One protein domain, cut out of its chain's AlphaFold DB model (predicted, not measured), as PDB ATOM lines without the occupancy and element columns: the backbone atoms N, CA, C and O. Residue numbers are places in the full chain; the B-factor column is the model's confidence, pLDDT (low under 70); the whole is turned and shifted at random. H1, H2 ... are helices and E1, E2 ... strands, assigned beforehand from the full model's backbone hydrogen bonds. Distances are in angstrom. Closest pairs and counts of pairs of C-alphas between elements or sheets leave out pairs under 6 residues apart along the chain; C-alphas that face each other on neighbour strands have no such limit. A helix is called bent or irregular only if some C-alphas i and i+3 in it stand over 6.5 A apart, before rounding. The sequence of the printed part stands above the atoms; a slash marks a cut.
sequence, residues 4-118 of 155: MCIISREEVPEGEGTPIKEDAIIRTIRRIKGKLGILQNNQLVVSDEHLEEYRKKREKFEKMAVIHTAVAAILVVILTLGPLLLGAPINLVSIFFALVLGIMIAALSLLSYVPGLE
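This is residues 4 to 118 of the 155 residues of an uncharacterized protein of Candidatus Micrarchaeota archaeon (UniProt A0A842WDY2). A long helical hairpin, H2 running out and the shorter H3 folding back along it, has a small loose head at the end where H2 begins, made of the winding residues 4 to 23, the short strand E1 and the helix H1. H1 packs on neither arm of the hairpin, and its tip, with residues 32 to 37, sticks out; the turn of the hairpin, residues 84 to 89, sticks out at the far end. The printed part has 115 residues, with three named helices and one named strand in the order H1, E1, H2, H3, and is mostly helix. It is only just loose, close to extended, with a radius of gyration of the C-alphas of 19.8 A, and flat, spanning 66 by 33 by 18 A.

The longest helix is H2, residues 48 to 85. It touches H3, residues 92 to 112, with 26 pairs of C-alphas within 8 A. The closest C-alphas of the two are those of Ala 72 and Gly 102, 4.8 A apart. They run opposite ways at a shallow tilt of 10 degrees and form a helical hairpin. H2 has a kink of 31 degrees near residue 79, and it is irregular, with C-alphas 49 and 52 standing 7.3 A apart. E1, residues 43 to 46, and H2 have their closest C-alphas at Val 46 and Tyr 54, 7.7 A apart. E1 pairs with no named strand, but residues 4 to 5 pair in parallel with residues 44 to 45 of E1, and residues 18 to 19 pair antiparallel with residues 45 to 46 of E1. H1, residues 24 to 35, is apart from E1, H2 and H3, and E1 is apart from H3. In H1 every O i to N i+4 pair is within hydrogen-bond range; in H2 it is 30 of 34 and in H3 13 of 17.

H2 measures 54.4 A from C-alpha 48 at (-35.905, -4.729, 24.293) to C-alpha 85 at (17.330, 6.122, 22.746). H3 measures 31.9 A and ends with C-alpha 112 at (-18.041, 7.813, 26.004). H1 measures 16.6 A and begins with C-alpha 24 at (-18.171, 1.689, 40.148). E1 measures 10.0 A.

The two C-alphas farthest apart are those of Glu 14 and Gly 87, at 65.8 A. The printed part, residues 4 to 118, has no cut. The link from E1 to H2 is tight, those from H1 to E1 and from H2 to H3 are short, and no link is long. The mean pLDDT of the printed part is 91.4, and no printed residue is under 70.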
ATOM      1  N   MET A   4     -36.371   3.444  33.927       92.38
ATOM      2  CA  MET A   4     -36.162   4.419  32.861       92.38
ATOM      3  C   MET A   4     -35.191   3.860  31.828       92.38
ATOM      4  O   MET A   4     -34.102   3.395  32.180       92.38
ATOM      5  N   CYS A   5     -35.580   3.917  30.556       91.56
ATOM      6  CA  CYS A   5     -34.721   3.501  29.461       91.56
ATOM      7  C   CYS A   5     -33.571   4.500  29.282       91.56
ATOM      8  O   CYS A   5     -33.796   5.700  29.139       91.56
ATOM      9  N   ILE A   6     -32.322   4.030  29.241       91.25
ATOM     10  CA  ILE A   6     -31.163   4.924  29.063       91.25
ATOM     11  C   ILE A   6     -31.091   5.554  27.660       91.25
ATOM     12  O   ILE A   6     -30.464   6.601  27.491       91.25
ATOM     13  N   ILE A   7     -31.710   4.917  26.656       91.56
ATOM     14  CA  ILE A   7     -31.700   5.379  25.262       91.56
ATOM     15  C   ILE A   7     -32.865   6.339  25.007       91.56
ATOM     16  O   ILE A   7     -32.611   7.491  24.661       91.56
ATOM     17  N   SER A   8     -34.109   5.893  25.213       92.00
ATOM     18  CA  SER A   8     -35.300   6.709  24.938       92.00
ATOM     19  C   SER A   8     -35.623   7.716  26.042       92.00
ATOM     20  O   SER A   8     -36.278   8.715  25.770       92.00
ATOM     21  N   ARG A   9     -35.121   7.512  27.273       91.19
ATOM     22  CA  ARG A   9     -35.491   8.285  28.480       91.19
ATOM     23  C   ARG A   9     -36.966   8.161  28.863       91.19
ATOM     24  O   ARG A   9     -37.458   8.962  29.650       91.19
ATOM     25  N   GLU A  10     -37.647   7.152  28.345       92.81
ATOM     26  CA  GLU A  10     -39.036   6.856  28.678       92.81
ATOM     27  C   GLU A  10     -39.113   5.847  29.824       92.81
ATOM     28  O   GLU A  10     -38.153   5.116  30.107       92.81
ATOM     29  N   GLU A  11     -40.254   5.834  30.507       92.88
ATOM     30  CA  GLU A  11     -40.541   4.839  31.533       92.88
ATOM     31  C   GLU A  11     -40.862   3.493  30.878       92.88
ATOM     32  O   GLU A  11     -41.606   3.426  29.904       92.88
ATOM     33  N   VAL A  12     -40.273   2.422  31.405       93.81
ATOM     34  CA  VAL A  12     -40.446   1.059  30.885       93.81
ATOM     35  C   VAL A  12     -41.336   0.268  31.849       93.81
ATOM     36  O   VAL A  12     -41.101   0.350  33.062       93.81
ATOM     37  N   PRO A  13     -42.318  -0.510  31.354       92.19
ATOM     38  CA  PRO A  13     -43.169  -1.346  32.194       92.19
ATOM     39  C   PRO A  13     -42.372  -2.315  33.077       92.19
ATOM     40  O   PRO A  13     -41.260  -2.747  32.752       92.19
ATOM     41  N   GLU A  14     -42.946  -2.693  34.219       88.81
ATOM     42  CA  GLU A  14     -42.357  -3.739  35.054       88.81
ATOM     43  C   GLU A  14     -42.319  -5.072  34.290       88.81
ATOM     44  O   GLU A  14     -43.314  -5.507  33.721       88.81
ATOM     45  N   GLY A  15     -41.154  -5.726  34.281       85.62
ATOM     46  CA  GLY A  15     -40.939  -6.990  33.565       85.62
ATOM     47  C   GLY A  15     -40.341  -6.851  32.163       85.62
ATOM     48  O   GLY A  15     -39.805  -7.833  31.659       85.62
ATOM     49  N   GLU A  16     -40.325  -5.650  31.585       87.50
ATOM     50  CA  GLU A  16     -39.711  -5.393  30.278       87.50
ATOM     51  C   GLU A  16     -38.323  -4.749  30.416       87.50
ATOM     52  O   GLU A  16     -38.059  -3.951  31.327       87.50
ATOM     53  N   GLY A  17     -37.416  -5.117  29.508       89.19
ATOM     54  CA  GLY A  17     -36.065  -4.571  29.425       89.19
ATOM     55  C   GLY A  17     -35.016  -5.232  30.324       89.19
ATOM     56  O   GLY A  17     -35.286  -5.866  31.346       89.19
ATOM     57  N   THR A  18     -33.756  -5.050  29.932       93.31
ATOM     58  CA  THR A  18     -32.591  -5.601  30.633       93.31
ATOM     59  C   THR A  18     -31.993  -4.556  31.584       93.31
ATOM     60  O   THR A  18     -31.710  -3.435  31.144       93.31
ATOM     61  N   PRO A  19     -31.769  -4.876  32.873       93.38
ATOM     62  CA  PRO A  19     -31.171  -3.939  33.817       93.38
ATOM     63  C   PRO A  19     -29.698  -3.661  33.504       93.38
ATOM     64  O   PRO A  19     -28.943  -4.527  33.050       93.38
ATOM     65  N   ILE A  20     -29.290  -2.419  33.756       92.69
ATOM     66  CA  ILE A  20     -27.899  -1.992  33.629       92.69
ATOM     67  C   ILE A  20     -27.129  -2.402  34.887       92.69
ATOM     68  O   ILE A  20     -27.563  -2.147  36.009       92.69
ATOM     69  N   LYS A  21     -25.951  -2.996  34.694       91.50
ATOM     70  CA  LYS A  21     -25.023  -3.367  35.761       91.50
ATOM     71  C   LYS A  21     -24.553  -2.117  36.506       91.50
ATOM     72  O   LYS A  21     -24.026  -1.177  35.911       91.50
ATOM     73  N   GLU A  22     -24.700  -2.120  37.827       87.81
ATOM     74  CA  GLU A  22     -24.216  -1.028  38.675       87.81
ATOM     75  C   GLU A  22     -22.698  -1.085  38.879       87.81
ATOM     76  O   GLU A  22     -22.189  -1.542  39.906       87.81
ATOM     77  N   ASP A  23     -21.969  -0.559  37.902       89.62
ATOM     78  CA  ASP A  23     -20.518  -0.443  37.969       89.62
ATOM     79  C   ASP A  23     -20.063   0.694  38.906       89.62
ATOM     80  O   ASP A  23     -20.817   1.610  39.263       89.62
ATOM     81  N   ALA A  24     -18.780   0.671  39.286       88.19
ATOM     82  CA  ALA A  24     -18.171   1.689  40.148       88.19
ATOM     83  C   ALA A  24     -18.357   3.120  39.605       88.19
ATOM     84  O   ALA A  24     -18.538   4.061  40.382       88.19
ATOM     85  N   ILE A  25     -18.379   3.278  38.276       87.94
ATOM     86  CA  ILE A  25     -18.614   4.559  37.596       87.94
ATOM     87  C   ILE A  25     -20.040   5.051  37.864       87.94
ATOM     88  O   ILE A  25     -20.214   6.169  38.348       87.94
ATOM     89  N   ILE A  26     -21.059   4.209  37.645       89.38
ATOM     90  CA  ILE A  26     -22.463   4.567  37.908       89.38
ATOM     91  C   ILE A  26     -22.662   4.897  39.388       89.38
ATOM     92  O   ILE A  26     -23.286   5.908  39.712       89.38
ATOM     93  N   ARG A  27     -22.080   4.104  40.297       90.62
ATOM     94  CA  ARG A  27     -22.138   4.384  41.741       90.62
ATOM     95  C   ARG A  27     -21.521   5.735  42.086       90.62
ATOM     96  O   ARG A  27     -22.077   6.471  42.898       90.62
ATOM     97  N   THR A  28     -20.398   6.080  41.463       89.88
ATOM     98  CA  THR A  28     -19.722   7.365  41.680       89.88
ATOM     99  C   THR A  28     -20.562   8.523  41.151       89.88
ATOM    100  O   THR A  28     -20.798   9.482  41.884       89.88
ATOM    101  N   ILE A  29     -21.106   8.402  39.938       88.06
ATOM    102  CA  ILE A  29     -22.017   9.399  39.361       88.06
ATOM    103  C   ILE A  29     -23.246   9.581  40.260       88.06
ATOM    104  O   ILE A  29     -23.626  10.713  40.546       88.06
ATOM    105  N   ARG A  30     -23.841   8.490  40.762       89.56
ATOM    106  CA  ARG A  30     -24.996   8.545  41.669       89.56
ATOM    107  C   ARG A  30     -24.631   9.206  43.004       89.56
ATOM    108  O   ARG A  30     -25.393  10.035  43.482       89.56
ATOM    109  N   ARG A  31     -23.451   8.940  43.577       91.38
ATOM    110  CA  ARG A  31     -22.966   9.637  44.788       91.38
ATOM    111  C   ARG A  31     -22.802  11.139  44.567       91.38
ATOM    112  O   ARG A  31     -23.224  11.922  45.413       91.38
ATOM    113  N   ILE A  32     -22.214  11.542  43.439       90.69
ATOM    114  CA  ILE A  32     -22.027  12.958  43.095       90.69
ATOM    115  C   ILE A  32     -23.389  13.631  42.886       90.69
ATOM    116  O   ILE A  32     -23.665  14.652  43.507       90.69
ATOM    117  N   LYS A  33     -24.279  13.025  42.088       88.69
ATOM    118  CA  LYS A  33     -25.642  13.534  41.868       88.69
ATOM    119  C   LYS A  33     -26.467  13.586  43.156       88.69
ATOM    120  O   LYS A  33     -27.241  14.519  43.332       88.69
ATOM    121  N   GLY A  34     -26.268  12.625  44.058       90.81
ATOM    122  CA  GLY A  34     -26.876  12.592  45.388       90.81
ATOM    123  C   GLY A  34     -26.473  13.791  46.234       90.81
ATOM    124  O   GLY A  34     -27.333  14.449  46.806       90.81
ATOM    125  N   LYS A  35     -25.182  14.139  46.239       92.62
ATOM    126  CA  LYS A  35     -24.691  15.343  46.924       92.62
ATOM    127  C   LYS A  35     -25.232  16.641  46.320       92.62
ATOM    128  O   LYS A  35     -25.395  17.611  47.047       92.62
ATOM    129  N   LEU A  36     -25.511  16.655  45.017       92.00
ATOM    130  CA  LEU A  36     -26.090  17.807  44.319       92.00
ATOM    131  C   LEU A  36     -27.621  17.906  44.458       92.00
ATOM    132  O   LEU A  36     -28.199  18.875  43.980       92.00
ATOM    133  N   GLY A  37     -28.291  16.919  45.065       89.06
ATOM    134  CA  GLY A  37     -29.751  16.912  45.223       89.06
ATOM    135  C   GLY A  37     -30.547  16.627  43.940       89.06
ATOM    136  O   GLY A  37     -31.770  16.698  43.956       89.06
ATOM    137  N   ILE A  38     -29.890  16.257  42.834       88.31
ATOM    138  CA  ILE A  38     -30.520  15.996  41.517       88.31
ATOM    139  C   ILE A  38     -30.832  14.490  41.352       88.31
ATOM    140  O   ILE A  38     -30.928  13.951  40.249       88.31
ATOM    141  N   LEU A  39     -30.899  13.740  42.455       79.75
ATOM    142  CA  LEU A  39     -30.958  12.284  42.396       79.75
ATOM    143  C   LEU A  39     -32.373  11.785  42.111       79.75
ATOM    144  O   LEU A  39     -33.243  11.816  42.971       79.75
ATOM    145  N   GLN A  40     -32.562  11.224  40.923       76.00
ATOM    146  CA  GLN A  40     -33.705  10.369  40.630       76.00
ATOM    147  C   GLN A  40     -33.285   8.928  40.947       76.00
ATOM    148  O   GLN A  40     -32.397   8.378  40.291       76.00
ATOM    149  N   ASN A  41     -33.864   8.328  41.994       82.81
ATOM    150  CA  ASN A  41     -33.626   6.932  42.411       82.81
ATOM    151  C   ASN A  41     -34.299   5.929  41.451       82.81
ATOM    152  O   ASN A  41     -34.964   4.981  41.864       82.81
ATOM    153  N   ASN A  42     -34.125   6.155  40.152       89.81
ATOM    154  CA  ASN A  42     -34.699   5.341  39.098       89.81
ATOM    155  C   ASN A  42     -33.750   4.184  38.773       89.81
ATOM    156  O   ASN A  42     -32.518   4.319  38.836       89.81
ATOM    157  N   GLN A  43     -34.331   3.042  38.414       89.62
ATOM    158  CA  GLN A  43     -33.580   1.902  37.906       89.62
ATOM    159  C   GLN A  43     -33.340   2.116  36.411       89.62
ATOM    160  O   GLN A  43     -34.286   2.277  35.641       89.62
ATOM    161  N   LEU A  44     -32.072   2.147  36.002       92.75
ATOM    162  CA  LEU A  44     -31.721   2.275  34.593       92.75
ATOM    163  C   LEU A  44     -31.856   0.909  33.921       92.75
ATOM    164  O   LEU A  44     -31.224  -0.065  34.336       92.75
ATOM    165  N   VAL A  45     -32.677   0.859  32.882       94.44
ATOM    166  CA  VAL A  45     -32.917  -0.331  32.066       94.44
ATOM    167  C   VAL A  45     -32.673   0.002  30.596       94.44
ATOM    168  O   VAL A  45     -32.580   1.167  30.205       94.44
ATOM    169  N   VAL A  46     -32.535  -1.023  29.768       95.44
ATOM    170  CA  VAL A  46     -32.556  -0.902  28.310       95.44
ATOM    171  C   VAL A  46     -33.782  -1.657  27.825       95.44
ATOM    172  O   VAL A  46     -33.888  -2.849  28.107       95.44
ATOM    173  N   SER A  47     -34.708  -0.977  27.145       94.06
ATOM    174  CA  SER A  47     -35.874  -1.638  26.552       94.06
ATOM    175  C   SER A  47     -35.442  -2.628  25.468       94.06
ATOM    176  O   SER A  47     -34.399  -2.450  24.829       94.06
ATOM    177  N   ASP A  48     -36.243  -3.667  25.246       92.00
ATOM    178  CA  ASP A  48     -35.905  -4.729  24.293       92.00
ATOM    179  C   ASP A  48     -35.815  -4.205  22.849       92.00
ATOM    180  O   ASP A  48     -34.959  -4.646  22.081       92.00
ATOM    181  N   GLU A  49     -36.600  -3.175  22.519       93.75
ATOM    182  CA  GLU A  49     -36.565  -2.472  21.230       93.75
ATOM    183  C   GLU A  49     -35.212  -1.795  20.954       93.75
ATOM    184  O   GLU A  49     -34.696  -1.835  19.836       93.75
ATOM    185  N   HIS A  50     -34.587  -1.206  21.981       93.94
ATOM    186  CA  HIS A  50     -33.317  -0.485  21.851       93.94
ATOM    187  C   HIS A  50     -32.089  -1.336  22.202       93.94
ATOM    188  O   HIS A  50     -30.953  -0.848  22.162       93.94
ATOM    189  N   LEU A  51     -32.280  -2.617  22.517       92.25
ATOM    190  CA  LEU A  51     -31.212  -3.513  22.952       92.25
ATOM    191  C   LEU A  51     -30.152  -3.705  21.856       92.25
ATOM    192  O   LEU A  51     -28.947  -3.692  22.132       92.25
ATOM    193  N   GLU A  52     -30.565  -3.820  20.593       93.00
ATOM    194  CA  GLU A  52     -29.627  -3.930  19.471       93.00
ATOM    195  C   GLU A  52     -28.796  -2.661  19.263       93.00
ATOM    196  O   GLU A  52     -27.584  -2.732  19.026       93.00
ATOM    197  N   GLU A  53     -29.427  -1.489  19.363       94.88
ATOM    198  CA  GLU A  53     -28.737  -0.205  19.250       94.88
ATOM    199  C   GLU A  53     -27.729  -0.034  20.392       94.88
ATOM    200  O   GLU A  53     -26.579   0.355  20.164       94.88
ATOM    201  N   TYR A  54     -28.136  -0.407  21.607       93.50
ATOM    202  CA  TYR A  54     -27.280  -0.415  22.784       93.50
ATOM    203  C   TYR A  54     -26.042  -1.287  22.579       93.50
ATOM    204  O   TYR A  54     -24.917  -0.832  22.791       93.50
ATOM    205  N   ARG A  55     -26.223  -2.524  22.098       92.56
ATOM    206  CA  ARG A  55     -25.113  -3.446  21.819       92.56
ATOM    207  C   ARG A  55     -24.140  -2.881  20.792       92.56
ATOM    208  O   ARG A  55     -22.932  -2.954  21.003       92.56
ATOM    209  N   LYS A  56     -24.643  -2.257  19.721       93.81
ATOM    210  CA  LYS A  56     -23.794  -1.598  18.712       93.81
ATOM    211  C   LYS A  56     -22.999  -0.436  19.313       93.81
ATOM    212  O   LYS A  56     -21.815  -0.289  19.009       93.81
ATOM    213  N   LYS A  57     -23.615   0.385  20.173       92.75
ATOM    214  CA  LYS A  57     -22.923   1.473  20.891       92.75
ATOM    215  C   LYS A  57     -21.858   0.925  21.840       92.75
ATOM    216  O   LYS A  57     -20.732   1.416  21.821       92.75
ATOM    217  N   ARG A  58     -22.177  -0.129  22.596       91.75
ATOM    218  CA  ARG A  58     -21.242  -0.802  23.503       91.75
ATOM    219  C   ARG A  58     -20.045  -1.387  22.756       91.75
ATOM    220  O   ARG A  58     -18.917  -1.172  23.174       91.75
ATOM    221  N   GLU A  59     -20.259  -2.063  21.631       91.88
ATOM    222  CA  GLU A  59     -19.163  -2.617  20.829       91.88
ATOM    223  C   GLU A  59     -18.248  -1.515  20.269       91.88
ATOM    224  O   GLU A  59     -17.022  -1.645  20.292       91.88
ATOM    225  N   LYS A  60     -18.826  -0.403  19.795       92.94
ATOM    226  CA  LYS A  60     -18.052   0.768  19.354       92.94
ATOM    227  C   LYS A  60     -17.242   1.364  20.503       92.94
ATOM    228  O   LYS A  60     -16.068   1.667  20.305       92.94
ATOM    229  N   PHE A  61     -17.847   1.493  21.682       92.19
ATOM    230  CA  PHE A  61     -17.161   1.946  22.887       92.19
ATOM    231  C   PHE A  61     -16.015   1.003  23.273       92.19
ATOM    232  O   PHE A  61     -14.906   1.481  23.463       92.19
ATOM    233  N   GLU A  62     -16.228  -0.317  23.308       90.19
ATOM    234  CA  GLU A  62     -15.186  -1.305  23.630       90.19
ATOM    235  C   GLU A  62     -13.995  -1.191  22.661       90.19
ATOM    236  O   GLU A  62     -12.846  -1.110  23.095       90.19
ATOM    237  N   LYS A  63     -14.257  -1.102  21.349       91.88
ATOM    238  CA  LYS A  63     -13.204  -0.918  20.334       91.88
ATOM    239  C   LYS A  63     -12.458   0.399  20.526       91.88
ATOM    240  O   LYS A  63     -11.230   0.410  20.520       91.88
ATOM    241  N   MET A  64     -13.188   1.496  20.718       90.25
ATOM    242  CA  MET A  64     -12.577   2.804  20.930       90.25
ATOM    243  C   MET A  64     -11.770   2.842  22.224       90.25
ATOM    244  O   MET A  64     -10.642   3.318  22.198       90.25
ATOM    245  N   ALA A  65     -12.281   2.307  23.328       90.38
ATOM    246  CA  ALA A  65     -11.580   2.264  24.605       90.38
ATOM    247  C   ALA A  65     -10.260   1.489  24.497       90.38
ATOM    248  O   ALA A  65      -9.229   1.975  24.962       90.38
ATOM    249  N   VAL A  66     -10.256   0.332  23.822       92.56
ATOM    250  CA  VAL A  66      -9.028  -0.440  23.570       92.56
ATOM    251  C   VAL A  66      -8.037   0.358  22.725       92.56
ATOM    252  O   VAL A  66      -6.863   0.425  23.083       92.56
ATOM    253  N   ILE A  67      -8.493   1.008  21.646       91.69
ATOM    254  CA  ILE A  67      -7.629   1.835  20.789       91.69
ATOM    255  C   ILE A  67      -7.019   2.992  21.586       91.69
ATOM    256  O   ILE A  67      -5.805   3.163  21.566       91.69
ATOM    257  N   HIS A  68      -7.827   3.757  22.326       89.44
ATOM    258  CA  HIS A  68      -7.339   4.891  23.118       89.44
ATOM    259  C   HIS A  68      -6.357   4.439  24.202       89.44
ATOM    260  O   HIS A  68      -5.329   5.079  24.399       89.44
ATOM    261  N   THR A  69      -6.630   3.309  24.860       90.81
ATOM    262  CA  THR A  69      -5.728   2.734  25.868       90.81
ATOM    263  C   THR A  69      -4.402   2.301  25.244       90.81
ATOM    264  O   THR A  69      -3.342   2.602  25.788       90.81
ATOM    265  N   ALA A  70      -4.436   1.641  24.082       93.75
ATOM    266  CA  ALA A  70      -3.234   1.228  23.364       93.75
ATOM    267  C   ALA A  70      -2.406   2.437  22.898       93.75
ATOM    268  O   ALA A  70      -1.195   2.463  23.102       93.75
ATOM    269  N   VAL A  71      -3.056   3.458  22.333       93.94
ATOM    270  CA  VAL A  71      -2.402   4.707  21.913       93.94
ATOM    271  C   VAL A  71      -1.778   5.421  23.111       93.94
ATOM    272  O   VAL A  71      -0.618   5.809  23.035       93.94
ATOM    273  N   ALA A  72      -2.502   5.545  24.228       93.75
ATOM    274  CA  ALA A  72      -1.979   6.148  25.450       93.75
ATOM    275  C   ALA A  72      -0.747   5.391  25.972       93.75
ATOM    276  O   ALA A  72       0.263   6.015  26.287       93.75
ATOM    277  N   ALA A  73      -0.795   4.055  26.005       94.75
ATOM    278  CA  ALA A  73       0.329   3.229  26.436       94.75
ATOM    279  C   ALA A  73       1.560   3.407  25.532       94.75
ATOM    280  O   ALA A  73       2.657   3.646  26.032       94.75
ATOM    281  N   ILE A  74       1.381   3.351  24.207       96.31
ATOM    282  CA  ILE A  74       2.465   3.567  23.235       96.31
ATOM    283  C   ILE A  74       3.060   4.969  23.398       96.31
ATOM    284  O   ILE A  74       4.277   5.126  23.409       96.31
ATOM    285  N   LEU A  75       2.216   5.986  23.563       95.44
ATOM    286  CA  LEU A  75       2.650   7.370  23.703       95.44
ATOM    287  C   LEU A  75       3.460   7.585  24.989       95.44
ATOM    288  O   LEU A  75       4.512   8.214  24.941       95.44
ATOM    289  N   VAL A  76       3.039   6.998  26.113       95.44
ATOM    290  CA  VAL A  76       3.815   7.015  27.367       95.44
ATOM    291  C   VAL A  76       5.172   6.336  27.179       95.44
ATOM    292  O   VAL A  76       6.191   6.881  27.598       95.44
ATOM    293  N   VAL A  77       5.214   5.178  26.513       95.06
ATOM    294  CA  VAL A  77       6.459   4.452  26.217       95.06
ATOM    295  C   VAL A  77       7.395   5.306  25.357       95.06
ATOM    296  O   VAL A  77       8.557   5.466  25.707       95.06
ATOM    297  N   ILE A  78       6.902   5.919  24.278       95.38
ATOM    298  CA  ILE A  78       7.716   6.776  23.402       95.38
ATOM    299  C   ILE A  78       8.238   8.003  24.156       95.38
ATOM    300  O   ILE A  78       9.414   8.334  24.036       95.38
ATOM    301  N   LEU A  79       7.404   8.670  24.956       93.56
ATOM    302  CA  LEU A  79       7.822   9.866  25.694       93.56
ATOM    303  C   LEU A  79       8.825   9.564  26.815       93.56
ATOM    304  O   LEU A  79       9.623  10.430  27.166       93.56
ATOM    305  N   THR A  80       8.801   8.351  27.370       92.38
ATOM    306  CA  THR A  80       9.710   7.944  28.452       92.38
ATOM    307  C   THR A  80      11.003   7.314  27.933       92.38
ATOM    308  O   THR A  80      12.079   7.653  28.419       92.38
ATOM    309  N   LEU A  81      10.927   6.439  26.926       93.62
ATOM    310  CA  LEU A  81      12.081   5.716  26.368       93.62
ATOM    311  C   LEU A  81      12.716   6.417  25.163       93.62
ATOM    312  O   LEU A  81      13.895   6.208  24.892       93.62
ATOM    313  N   GLY A  82      11.976   7.261  24.445       93.56
ATOM    314  CA  GLY A  82      12.486   8.011  23.295       93.56
ATOM    315  C   GLY A  82      13.706   8.879  23.628       93.56
ATOM    316  O   GLY A  82      14.715   8.761  22.935       93.56
ATOM    317  N   PRO A  83      13.681   9.686  24.709       93.06
ATOM    318  CA  PRO A  83      14.850  10.454  25.136       93.06
ATOM    319  C   PRO A  83      16.071   9.574  25.439       93.06
ATOM    320  O   PRO A  83      17.185   9.930  25.061       93.06
ATOM    321  N   LEU A  84      15.860   8.397  26.043       92.75
ATOM    322  CA  LEU A  84      16.932   7.448  26.352       92.75
ATOM    323  C   LEU A  84      17.598   6.899  25.079       92.75
ATOM    324  O   LEU A  84      18.821   6.811  25.021       92.75
ATOM    325  N   LEU A  85      16.812   6.585  24.043       94.12
ATOM    326  CA  LEU A  85      17.330   6.122  22.746       94.12
ATOM    327  C   LEU A  85      18.124   7.203  21.995       94.12
ATOM    328  O   LEU A  85      18.983   6.875  21.182       94.12
ATOM    329  N   LEU A  86      17.852   8.479  22.275       94.62
ATOM    330  CA  LEU A  86      18.545   9.631  21.690       94.62
ATOM    331  C   LEU A  86      19.753  10.098  22.523       94.62
ATOM    332  O   LEU A  86      20.391  11.086  22.166       94.62
ATOM    333  N   GLY A  87      20.070   9.418  23.631       93.00
ATOM    334  CA  GLY A  87      21.167   9.794  24.529       93.00
ATOM    335  C   GLY A  87      20.884  11.029  25.394       93.00
ATOM    336  O   GLY A  87      21.809  11.590  25.979       93.00
ATOM    337  N   ALA A  88      19.626  11.468  25.489       93.50
ATOM    338  CA  ALA A  88      19.230  12.578  26.346       93.50
ATOM    339  C   ALA A  88      19.065  12.117  27.811       93.50
ATOM    340  O   ALA A  88      18.619  10.994  28.065       93.50
ATOM    341  N   PRO A  89      19.382  12.978  28.797       93.19
ATOM    342  CA  PRO A  89      19.198  12.646  30.203       93.19
ATOM    343  C   PRO A  89      17.709  12.497  30.541       93.19
ATOM    344  O   PRO A  89      16.869  13.301  30.134       93.19
ATOM    345  N   ILE A  90      17.384  11.471  31.327       91.38
ATOM    346  CA  ILE A  90      16.019  11.225  31.792       91.38
ATOM    347  C   ILE A  90      15.677  12.245  32.880       91.38
ATOM    348  O   ILE A  90      16.334  12.305  33.918       91.38
ATOM    349  N   ASN A  91      14.616  13.024  32.662       94.12
ATOM    350  CA  ASN A  91      14.088  13.953  33.653       94.12
ATOM    351  C   ASN A  91      12.846  13.351  34.327       94.12
ATOM    352  O   ASN A  91      11.876  12.992  33.664       94.12
ATOM    353  N   LEU A  92      12.841  13.266  35.658       93.56
ATOM    354  CA  LEU A  92      11.697  12.737  36.409       93.56
ATOM    355  C   LEU A  92      10.405  13.527  36.132       93.56
ATOM    356  O   LEU A  92       9.316  12.959  36.068       93.56
ATOM    357  N   VAL A  93      10.538  14.840  35.916       94.25
ATOM    358  CA  VAL A  93       9.422  15.738  35.606       94.25
ATOM    359  C   VAL A  93       8.787  15.376  34.262       94.25
ATOM    360  O   VAL A  93       7.562  15.361  34.154       94.25
ATOM    361  N   SER A  94       9.582  15.019  33.245       91.94
ATOM    362  CA  SER A  94       9.035  14.633  31.938       91.94
ATOM    363  C   SER A  94       8.309  13.289  31.995       91.94
ATOM    364  O   SER A  94       7.256  13.154  31.376       91.94
ATOM    365  N   ILE A  95       8.796  12.330  32.795       94.12
ATOM    366  CA  ILE A  95       8.089  11.064  33.046       94.12
ATOM    367  C   ILE A  95       6.734  11.336  33.702       94.12
ATOM    368  O   ILE A  95       5.719  10.793  33.266       94.12
ATOM    369  N   PHE A  96       6.704  12.188  34.729       96.06
ATOM    370  CA  PHE A  96       5.465  12.543  35.412       96.06
ATOM    371  C   PHE A  96       4.447  13.164  34.444       96.06
ATOM    372  O   PHE A  96       3.307  12.706  34.383       96.06
ATOM    373  N   PHE A  97       4.857  14.140  33.627       95.38
ATOM    374  CA  PHE A  97       3.965  14.744  32.633       95.38
ATOM    375  C   PHE A  97       3.515  13.757  31.554       95.38
ATOM    376  O   PHE A  97       2.343  13.776  31.180       95.38
ATOM    377  N   ALA A  98       4.395  12.870  31.084       94.44
ATOM    378  CA  ALA A  98       4.024  11.819  30.140       94.44
ATOM    379  C   ALA A  98       2.955  10.889  30.732       94.44
ATOM    380  O   ALA A  98       1.984  10.554  30.055       94.44
ATOM    381  N   LEU A  99       3.090  10.522  32.009       95.38
ATOM    382  CA  LEU A  99       2.123   9.688  32.715       95.38
ATOM    383  C   LEU A  99       0.781  10.406  32.905       95.38
ATOM    384  O   LEU A  99      -0.261   9.831  32.600       95.38
ATOM    385  N   VAL A 100       0.793  11.667  33.347       96.19
ATOM    386  CA  VAL A 100      -0.420  12.493  33.473       96.19
ATOM    387  C   VAL A 100      -1.130  12.620  32.125       96.19
ATOM    388  O   VAL A 100      -2.342  12.420  32.051       96.19
ATOM    389  N   LEU A 101      -0.385  12.881  31.048       94.50
ATOM    390  CA  LEU A 101      -0.921  12.959  29.693       94.50
ATOM    391  C   LEU A 101      -1.530  11.624  29.243       94.50
ATOM    392  O   LEU A 101      -2.647  11.602  28.729       94.50
ATOM    393  N   GLY A 102      -0.838  10.506  29.479       92.88
ATOM    394  CA  GLY A 102      -1.343   9.167  29.171       92.88
ATOM    395  C   GLY A 102      -2.636   8.840  29.918       92.88
ATOM    396  O   GLY A 102      -3.599   8.372  29.309       92.88
ATOM    397  N   ILE A 103      -2.698   9.154  31.217       92.88
ATOM    398  CA  ILE A 103      -3.912   9.002  32.031       92.88
ATOM    399  C   ILE A 103      -5.034   9.887  31.493       92.88
ATOM    400  O   ILE A 103      -6.165   9.424  31.391       92.88
ATOM    401  N   MET A 104      -4.743  11.133  31.118       93.44
ATOM    402  CA  MET A 104      -5.740  12.052  30.571       93.44
ATOM    403  C   MET A 104      -6.331  11.525  29.255       93.44
ATOM    404  O   MET A 104      -7.550  11.514  29.096       93.44
ATOM    405  N   ILE A 105      -5.497  11.014  28.343       90.94
ATOM    406  CA  ILE A 105      -5.950  10.401  27.082       90.94
ATOM    407  C   ILE A 105      -6.799   9.156  27.359       90.94
ATOM    408  O   ILE A 105      -7.865   8.989  26.767       90.94
ATOM    409  N   ALA A 106      -6.367   8.299  28.286       87.31
ATOM    410  CA  ALA A 106      -7.155   7.139  28.690       87.31
ATOM    411  C   ALA A 106      -8.497   7.563  29.320       87.31
ATOM    412  O   ALA A 106      -9.533   6.971  29.018       87.31
ATOM    413  N   ALA A 107      -8.512   8.622  30.132       88.00
ATOM    414  CA  ALA A 107      -9.712   9.150  30.772       88.00
ATOM    415  C   ALA A 107     -10.712   9.758  29.776       88.00
ATOM    416  O   ALA A 107     -11.913   9.681  30.022       88.00
ATOM    417  N   LEU A 108     -10.271  10.284  28.625       87.94
ATOM    418  CA  LEU A 108     -11.188  10.735  27.565       87.94
ATOM    419  C   LEU A 108     -12.096   9.607  27.061       87.94
ATOM    420  O   LEU A 108     -13.242   9.864  26.694       87.94
ATOM    421  N   SER A 109     -11.641   8.349  27.113       85.94
ATOM    422  CA  SER A 109     -12.497   7.207  26.775       85.94
ATOM    423  C   SER A 109     -13.699   7.078  27.721       85.94
ATOM    424  O   SER A 109     -14.783   6.693  27.285       85.94
ATOM    425  N   LEU A 110     -13.557   7.489  28.988       84.38
ATOM    426  CA  LEU A 110     -14.626   7.429  29.989       84.38
ATOM    427  C   LEU A 110     -15.772   8.400  29.684       84.38
ATOM    428  O   LEU A 110     -16.895   8.156  30.116       84.38
ATOM    429  N   LEU A 111     -15.528   9.464  28.914       84.00
ATOM    430  CA  LEU A 111     -16.592  10.378  28.481       84.00
ATOM    431  C   LEU A 111     -17.613   9.677  27.577       84.00
ATOM    432  O   LEU A 111     -18.782  10.048  27.564       84.00
ATOM    433  N   SER A 112     -17.180   8.642  26.854       84.69
ATOM    434  CA  SER A 112     -18.041   7.813  26.004       84.69
ATOM    435  C   SER A 112     -18.462   6.506  26.682       84.69
ATOM    436  O   SER A 112     -18.841   5.563  25.991       84.69
ATOM    437  N   TYR A 113     -18.363   6.413  28.013       87.19
ATOM    438  CA  TYR A 113     -18.623   5.177  28.744       87.19
ATOM    439  C   TYR A 113     -20.060   4.678  28.551       87.19
ATOM    440  O   TYR A 113     -21.032   5.380  28.832       87.19
ATOM    441  N   VAL A 114     -20.173   3.424  28.111       89.50
ATOM    442  CA  VAL A 114     -21.439   2.694  27.984       89.50
ATOM    443  C   VAL A 114     -21.435   1.562  29.015       89.50
ATOM    444  O   VAL A 114     -20.551   0.704  28.947       89.50
ATOM    445  N   PRO A 115     -22.376   1.540  29.975       89.25
ATOM    446  CA  PRO A 115     -22.327   0.582  31.072       89.25
ATOM    447  C   PRO A 115     -22.611  -0.866  30.646       89.25
ATOM    448  O   PRO A 115     -23.089  -1.155  29.547       89.25
ATOM    449  N   GLY A 116     -22.284  -1.826  31.509       89.19
ATOM    450  CA  GLY A 116     -22.624  -3.225  31.255       89.19
ATOM    451  C   GLY A 116     -24.121  -3.505  31.426       89.19
ATOM    452  O   GLY A 116     -24.791  -2.819  32.185       89.19
ATOM    453  N   LEU A 117     -24.648  -4.536  30.763       90.69
ATOM    454  CA  LEU A 117     -25.940  -5.138  31.118       90.69
ATOM    455  C   LEU A 117     -25.741  -6.247  32.158       90.69
ATOM    456  O   LEU A 117     -24.748  -6.982  32.108       90.69
ATOM    457  N   GLU A 118     -26.680  -6.378  33.088       84.75
ATOM    458  CA  GLU A 118     -26.683  -7.454  34.078       84.75
ATOM    459  C   GLU A 118     -26.885  -8.811  33.369       84.75
ATOM    460  O   GLU A 118     -27.732  -8.948  32.487       84.75
TER     461      GLU A 118